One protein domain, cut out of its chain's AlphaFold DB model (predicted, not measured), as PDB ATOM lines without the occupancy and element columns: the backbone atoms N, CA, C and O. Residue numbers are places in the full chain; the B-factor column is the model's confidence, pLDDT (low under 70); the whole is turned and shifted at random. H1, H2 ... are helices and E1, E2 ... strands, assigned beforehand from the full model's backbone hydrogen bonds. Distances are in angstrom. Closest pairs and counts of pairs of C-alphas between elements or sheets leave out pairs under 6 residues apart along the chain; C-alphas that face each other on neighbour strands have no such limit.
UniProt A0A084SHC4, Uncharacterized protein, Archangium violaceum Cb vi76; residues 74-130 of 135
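AT A GLANCE: This is residues 74 to 130 of the 135 residues of an uncharacterized protein of Archangium violaceum Cb vi76 (UniProt A0A084SHC4). A small sheet of three strands, built on the long hairpin of E1 and E2 with short E3 beside E1, stands between two helices. H1 packs slantwise on one face; H2 is over the opposite face with far fewer contacts, reached from the end of E2. The 57 printed residues hold two named helices and three named strands, in the order H1 E1 E2 H2 E3; the sheet, E2 E1 E3, is antiparallel and the class is mixed. The whole is compact, with a radius of gyration of the C-alphas of 10.6 A, and flat, spanning 30 by 25 by 13 A.

HOW THE PARTS SIT: The inner strand E1, residues 91 to 97, and the edge strand E2, residues 100 to 107, form an antiparallel hairpin at 152 degrees, with N 93 and O 105 2.8 A apart, within hydrogen-bond range. E2 bends by 52 degrees at residue 104. The other edge strand, E3, residues 127 to 129, is antiparallel to E1 at 145 degrees; N 94 and O 127 are 2.8 A apart. H1, residues 74 to 84, is on the sheet at a height of 8.0 A, over E2 and E1, slantwise at 48 degrees to E1 on the local plane; its closest C-alphas to E1 are Ala 78 and Ala 92, 5.2 A. H2, residues 110 to 118, is on the opposite face at a height of 9.8 A, along E1 at 15 degrees on the local plane. It lies over E1 and only just over E2, on which 3 of its C-alphas fall; the closest C-alphas of H2 and E2 are Tyr 113 and Val 107, 6.0 A. E2, H2 and E3 form a split strand-helix-strand unit, two strands running the same way with E1 between them, whose crossover is right-handed. H1 and H2 are apart. In both helices every O i to N i+4 pair is within hydrogen-bond range.

IN THESE COORDINATES: H1 begins at C-alpha 74 (51.448, 79.112, 76.366) and is 15.5 A long. E1 is 19.2 A and E2 20.6 A long, H2 12.1 A. E3 ends at C-alpha 129 (50.267, 80.746, 84.750).

THE WHOLE: The C-alphas farthest apart, of Pro 87 and Lys 98, are 30.8 A apart. The printed part has no cut and no long link; its mean pLDDT is 80.6, and no printed residue is under 70.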
ATOM      1  N   GLU A  74      51.916  79.655  75.087       79.19
ATOM      2  CA  GLU A  74      51.448  79.112  76.366       79.19
ATOM      3  C   GLU A  74      50.724  80.180  77.203       79.19
ATOM      4  O   GLU A  74      49.578  79.966  77.593       79.19
ATOM      5  N   GLU A  75      51.322  81.362  77.386       77.75
ATOM      6  CA  GLU A  75      50.701  82.500  78.091       77.75
ATOM      7  C   GLU A  75      49.423  82.981  77.406       77.75
ATOM      8  O   GLU A  75      48.441  83.315  78.066       77.75
ATOM      9  N   ARG A  76      49.397  82.984  76.069       79.56
ATOM     10  CA  ARG A  76      48.188  83.315  75.306       79.56
ATOM     11  C   ARG A  76      47.082  82.300  75.555       79.56
ATOM     12  O   ARG A  76      45.947  82.707  75.791       79.56
ATOM     13  N   ALA A  77      47.391  81.006  75.493       80.38
ATOM     14  CA  ALA A  77      46.414  79.952  75.754       80.38
ATOM     15  C   ALA A  77      45.894  80.014  77.200       80.38
ATOM     16  O   ALA A  77      44.684  79.948  77.416       80.38
ATOM     17  N   ALA A  78      46.791  80.229  78.167       81.12
ATOM     18  CA  ALA A  78      46.451  80.431  79.572       81.12
ATOM     19  C   ALA A  78      45.524  81.637  79.767       81.12
ATOM     20  O   ALA A  78      44.469  81.511  80.384       81.12
ATOM     21  N   PHE A  79      45.876  82.791  79.196       79.00
ATOM     22  CA  PHE A  79      45.078  84.011  79.294       79.00
ATOM     23  C   PHE A  79      43.677  83.829  78.700       79.00
ATOM     24  O   PHE A  79      42.687  84.198  79.328       79.00
ATOM     25  N   TRP A  80      43.577  83.218  77.513       79.56
ATOM     26  CA  TRP A  80      42.284  82.921  76.892       79.56
ATOM     27  C   TRP A  80      41.430  81.994  77.759       79.56
ATOM     28  O   TRP A  80      40.229  82.239  77.887       79.56
ATOM     29  N   ALA A  81      42.033  80.980  78.383       81.44
ATOM     30  CA  ALA A  81      41.326  80.083  79.287       81.44
ATOM     31  C   ALA A  81      40.849  80.783  80.561       81.44
ATOM     32  O   ALA A  81      39.697  80.607  80.938       81.44
ATOM     33  N   ILE A  82      41.684  81.619  81.183       81.12
ATOM     34  CA  ILE A  82      41.300  82.401  82.369       81.12
ATOM     35  C   ILE A  82      40.157  83.365  82.022       81.12
ATOM     36  O   ILE A  82      39.197  83.470  82.778       81.12
ATOM     37  N   PHE A  83      40.213  84.021  80.858       78.81
ATOM     38  CA  PHE A  83      39.184  84.969  80.419       78.81
ATOM     39  C   PHE A  83      37.819  84.311  80.136       78.81
ATOM     40  O   PHE A  83      36.789  84.956  80.308       78.81
ATOM     41  N   HIS A  84      37.799  83.049  79.691       79.75
ATOM     42  CA  HIS A  84      36.561  82.301  79.400       79.75
ATOM     43  C   HIS A  84      36.072  81.446  80.574       79.75
ATOM     44  O   HIS A  84      34.997  80.852  80.482       79.75
ATOM     45  N   ALA A  85      36.854  81.347  81.646       80.56
ATOM     46  CA  ALA A  85      36.502  80.568  82.820       80.56
ATOM     47  C   ALA A  85      35.489  81.300  83.714       80.56
ATOM     48  O   ALA A  85      35.166  82.475  83.530       80.56
ATOM     49  N   GLU A  86      34.971  80.580  84.708       75.44
ATOM     50  CA  GLU A  86      34.035  81.148  85.672       75.44
ATOM     51  C   GLU A  86      34.672  82.285  86.497       75.44
ATOM     52  O   GLU A  86      35.880  82.247  86.781       75.44
ATOM     53  N   PRO A  87      33.863  83.269  86.939       72.00
ATOM     54  CA  PRO A  87      34.314  84.324  87.839       72.00
ATOM     55  C   PRO A  87      35.019  83.741  89.072       72.00
ATOM     56  O   PRO A  87      34.490  82.848  89.734       72.00
ATOM     57  N   GLY A  88      36.213  84.250  89.385       71.38
ATOM     58  CA  GLY A  88      37.049  83.753  90.488       71.38
ATOM     59  C   GLY A  88      38.148  82.769  90.072       71.38
ATOM     60  O   GLY A  88      38.874  82.278  90.930       71.38
ATOM     61  N   THR A  89      38.302  82.494  88.776       80.50
ATOM     62  CA  THR A  89      39.471  81.781  88.245       80.50
ATOM     63  C   THR A  89      40.702  82.679  88.290       80.50
ATOM     64  O   THR A  89      40.685  83.782  87.747       80.50
ATOM     65  N   ILE A  90      41.771  82.199  88.925       77.38
ATOM     66  CA  ILE A  90      43.024  82.939  89.115       77.38
ATOM     67  C   ILE A  90      44.192  82.333  88.343       77.38
ATOM     68  O   ILE A  90      45.292  82.835  88.454       77.38
ATOM     69  N   GLY A  91      44.032  81.237  87.609       81.62
ATOM     70  CA  GLY A  91      45.164  80.664  86.890       81.62
ATOM     71  C   GLY A  91      44.775  79.558  85.933       81.62
ATOM     72  O   GLY A  91      43.666  79.023  85.985       81.62
ATOM     73  N   ALA A  92      45.710  79.207  85.059       84.00
ATOM     74  CA  ALA A  92      45.563  78.100  84.126       84.00
ATOM     75  C   ALA A  92      46.809  77.217  84.136       84.00
ATOM     76  O   ALA A  92      47.940  77.700  84.196       84.00
ATOM     77  N   VAL A  93      46.579  75.909  84.055       83.06
ATOM     78  CA  VAL A  93      47.615  74.894  83.893       83.06
ATOM     79  C   VAL A  93      47.691  74.533  82.417       83.06
ATOM     80  O   VAL A  93      46.730  74.012  81.843       83.06
ATOM     81  N   VAL A  94      48.837  74.816  81.808       84.12
ATOM     82  CA  VAL A  94      49.098  74.605  80.384       84.12
ATOM     83  C   VAL A  94      50.197  73.567  80.214       84.12
ATOM     84  O   VAL A  94      51.184  73.555  80.948       84.12
ATOM     85  N   VAL A  95      50.022  72.691  79.232       86.38
ATOM     86  CA  VAL A  95      51.018  71.706  78.807       86.38
ATOM     87  C   VAL A  95      51.234  71.852  77.314       86.38
ATOM     88  O   VAL A  95      50.287  72.047  76.554       86.38
ATOM     89  N   THR A  96      52.478  71.712  76.872       84.81
ATOM     90  CA  THR A  96      52.814  71.816  75.453       84.81
ATOM     91  C   THR A  96      52.915  70.432  74.834       84.81
ATOM     92  O   THR A  96      53.929  69.745  74.931       84.81
ATOM     93  N   ARG A  97      51.861  70.013  74.128       81.56
ATOM     94  CA  ARG A  97      51.835  68.730  73.417       81.56
ATOM     95  C   ARG A  97      52.164  68.926  71.948       81.56
ATOM     96  O   ARG A  97      51.455  69.616  71.223       81.56
ATOM     97  N   LYS A  98      53.240  68.283  71.479       80.44
ATOM     98  CA  LYS A  98      53.690  68.348  70.071       80.44
ATOM     99  C   LYS A  98      53.883  69.793  69.566       80.44
ATOM    100  O   LYS A  98      53.621  70.082  68.403       80.44
ATOM    101  N   GLY A  99      54.327  70.696  70.446       77.88
ATOM    102  CA  GLY A  99      54.533  72.114  70.130       77.88
ATOM    103  C   GLY A  99      53.264  72.973  70.134       77.88
ATOM    104  O   GLY A  99      53.336  74.142  69.765       77.88
ATOM    105  N   VAL A 100      52.117  72.419  70.543       82.31
ATOM    106  CA  VAL A 100      50.852  73.146  70.698       82.31
ATOM    107  C   VAL A 100      50.529  73.281  72.190       82.31
ATOM    108  O   VAL A 100      50.523  72.262  72.886       82.31
ATOM    109  N   PRO A 101      50.264  74.498  72.696       84.94
ATOM    110  CA  PRO A 101      49.833  74.697  74.073       84.94
ATOM    111  C   PRO A 101      48.391  74.200  74.255       84.94
ATOM    112  O   PRO A 101      47.487  74.596  73.519       84.94
ATOM    113  N   GLU A 102      48.179  73.335  75.242       84.44
ATOM    114  CA  GLU A 102      46.887  72.766  75.625       84.44
ATOM    115  C   GLU A 102      46.612  73.097  77.097       84.44
ATOM    116  O   GLU A 102      47.452  72.861  77.968       84.44
ATOM    117  N   VAL A 103      45.439  73.664  77.383       83.81
ATOM    118  CA  VAL A 103      45.027  74.010  78.749       83.81
ATOM    119  C   VAL A 103      44.319  72.802  79.352       83.81
ATOM    120  O   VAL A 103      43.297  72.365  78.830       83.81
ATOM    121  N   ILE A 104      44.862  72.262  80.442       84.31
ATOM    122  CA  ILE A 104      44.350  71.035  81.072       84.31
ATOM    123  C   ILE A 104      43.397  71.359  82.224       84.31
ATOM    124  O   ILE A 104      42.438  70.628  82.459       84.31
ATOM    125  N   ALA A 105      43.652  72.453  82.941       82.62
ATOM    126  CA  ALA A 105      42.830  72.869  84.067       82.62
ATOM    127  C   ALA A 105      42.900  74.383  84.280       82.62
ATOM    128  O   ALA A 105      43.909  75.026  83.992       82.62
ATOM    129  N   THR A 106      41.832  74.934  84.842       84.62
ATOM    130  CA  THR A 106      41.772  76.290  85.397       84.62
ATOM    131  C   THR A 106      41.710  76.188  86.913       84.62
ATOM    132  O   THR A 106      41.001  75.326  87.426       84.62
ATOM    133  N   VAL A 107      42.424  77.054  87.624       83.75
ATOM    134  CA  VAL A 107      42.501  77.039  89.092       83.75
ATOM    135  C   VAL A 107      41.969  78.342  89.676       83.75
ATOM    136  O   VAL A 107      42.181  79.418  89.118       83.75
ATOM    137  N   ARG A 108      41.265  78.251  90.805       82.06
ATOM    138  CA  ARG A 108      40.698  79.384  91.555       82.06
ATOM    139  C   ARG A 108      41.499  79.720  92.809       82.06
ATOM    140  O   ARG A 108      41.319  80.787  93.384       82.06
ATOM    141  N   SER A 109      42.403  78.832  93.228       80.19
ATOM    142  CA  SER A 109      43.331  79.067  94.334       80.19
ATOM    143  C   SER A 109      44.625  78.260  94.188       80.19
ATOM    144  O   SER A 109      44.674  77.234  93.504       80.19
ATOM    145  N   THR A 110      45.675  78.684  94.894       78.75
ATOM    146  CA  THR A 110      46.938  77.934  95.005       78.75
ATOM    147  C   THR A 110      46.728  76.548  95.621       78.75
ATOM    148  O   THR A 110      47.380  75.584  95.233       78.75
ATOM    149  N   GLU A 111      45.783  76.416  96.554       80.56
ATOM    150  CA  GLU A 111      45.445  75.132  97.176       80.56
ATOM    151  C   GLU A 111      44.809  74.155  96.181       80.56
ATOM    152  O   GLU A 111      45.078  72.955  96.232       80.56
ATOM    153  N   GLU A 112      43.978  74.655  95.264       78.31
ATOM    154  CA  GLU A 112      43.377  73.849  94.200       78.31
ATOM    155  C   GLU A 112      44.445  73.334  93.234       78.31
ATOM    156  O   GLU A 112      44.458  72.145  92.907       78.31
ATOM    157  N   TYR A 113      45.409  74.186  92.872       80.12
ATOM    158  CA  TYR A 113      46.579  73.757  92.112       80.12
ATOM    159  C   TYR A 113      47.385  72.680  92.851       80.12
ATOM    160  O   TYR A 113      47.705  71.651  92.264       80.12
ATOM    161  N   LEU A 114      47.680  72.864  94.141       81.06
ATOM    162  CA  LEU A 114      48.448  71.884  94.917       81.06
ATOM    163  C   LEU A 114      47.720  70.538  95.038       81.06
ATOM    164  O   LEU A 114      48.364  69.491  94.988       81.06
ATOM    165  N   LYS A 115      46.385  70.542  95.138       83.50
ATOM    166  CA  LYS A 115      45.574  69.314  95.085       83.50
ATOM    167  C   LYS A 115      45.658  68.640  93.716       83.50
ATOM    168  O   LYS A 115      45.820  67.424  93.656       83.50
ATOM    169  N   LEU A 116      45.598  69.411  92.630       80.94
ATOM    170  CA  LEU A 116      45.756  68.902  91.263       80.94
ATOM    171  C   LEU A 116      47.162  68.328  91.030       80.94
ATOM    172  O   LEU A 116      47.286  67.209  90.536       80.94
ATOM    173  N   ALA A 117      48.213  69.025  91.459       80.69
ATOM    174  CA  ALA A 117      49.595  68.558  91.364       80.69
ATOM    175  C   ALA A 117      49.843  67.309  92.222       80.69
ATOM    176  O   ALA A 117      50.449  66.345  91.757       80.69
ATOM    177  N   GLY A 118      49.306  67.282  93.445       80.25
ATOM    178  CA  GLY A 118      49.390  66.134  94.349       80.25
ATOM    179  C   GLY A 118      48.555  64.924  93.918       80.25
ATOM    180  O   GLY A 118      48.799  63.820  94.397       80.25
ATOM    181  N   SER A 119      47.596  65.096  93.001       80.12
ATOM    182  CA  SER A 119      46.747  64.004  92.501       80.12
ATOM    183  C   SER A 119      47.442  63.088  91.486       80.12
ATOM    184  O   SER A 119      46.905  62.034  91.147       80.12
ATOM    185  N   GLY A 120      48.606  63.491  90.961       78.88
ATOM    186  CA  GLY A 120      49.308  62.769  89.895       78.88
ATOM    187  C   GLY A 120      48.633  62.851  88.519       78.88
ATOM    188  O   GLY A 120      49.083  62.196  87.584       78.88
ATOM    189  N   GLN A 121      47.569  63.649  88.370       77.56
ATOM    190  CA  GLN A 121      46.875  63.848  87.090       77.56
ATOM    191  C   GLN A 121      47.581  64.858  86.171       77.56
ATOM    192  O   GLN A 121      47.275  64.920  84.980       77.56
ATOM    193  N   LEU A 122      48.520  65.648  86.706       80.19
ATOM    194  CA  LEU A 122      49.267  66.635  85.934       80.19
ATOM    195  C   LEU A 122      50.514  66.008  85.280       80.19
ATOM    196  O   LEU A 122      51.307  65.362  85.968       80.19
ATOM    197  N   PRO A 123      50.724  66.214  83.966       80.12
ATOM    198  CA  PRO A 123      51.955  65.820  83.280       80.12
ATOM    199  C   PRO A 123      53.191  66.491  83.890       80.12
ATOM    200  O   PRO A 123      53.103  67.621  84.352       80.12
ATOM    201  N   ALA A 124      54.361  65.846  83.873       78.81
ATOM    202  CA  ALA A 124      55.576  66.396  84.496       78.81
ATOM    203  C   ALA A 124      56.054  67.733  83.887       78.81
ATOM    204  O   ALA A 124      56.796  68.472  84.524       78.81
ATOM    205  N   ASP A 125      55.628  68.041  82.664       82.50
ATOM    206  CA  ASP A 125      55.960  69.238  81.890       82.50
ATOM    207  C   ASP A 125      54.917  70.364  82.006       82.50
ATOM    208  O   ASP A 125      54.970  71.335  81.250       82.50
ATOM    209  N   HIS A 126      53.969  70.257  82.942       81.50
ATOM    210  CA  HIS A 126      52.964  71.296  83.150       81.50
ATOM    211  C   HIS A 126      53.556  72.603  83.673       81.50
ATOM    212  O   HIS A 126      54.447  72.630  84.523       81.50
ATOM    213  N   ARG A 127      53.008  73.708  83.170       82.38
ATOM    214  CA  ARG A 127      53.287  75.067  83.627       82.38
ATOM    215  C   ARG A 127      52.013  75.687  84.155       82.38
ATOM    216  O   ARG A 127      50.944  75.529  83.566       82.38
ATOM    217  N   VAL A 128      52.133  76.394  85.268       82.44
ATOM    218  CA  VAL A 128      51.049  77.199  85.822       82.44
ATOM    219  C   VAL A 128      51.303  78.642  85.449       82.44
ATOM    220  O   VAL A 128      52.424  79.120  85.593       82.44
ATOM    221  N   TYR A 129      50.257  79.314  84.995       80.19
ATOM    222  CA  TYR A 129      50.267  80.746  84.750       80.19
ATOM    223  C   TYR A 129      49.298  81.414  85.718       80.19
ATOM    224  O   TYR A 129      48.090  81.150  85.663       80.19
ATOM    225  N   LEU A 130      49.836  82.254  86.605       74.19
ATOM    226  CA  LEU A 130      49.086  83.097  87.534       74.19
ATOM    227  C   LEU A 130      49.145  84.563  87.050       74.19
ATOM    228  O   LEU A 130      50.149  84.979  86.475       74.19
TER     229      LEU A 130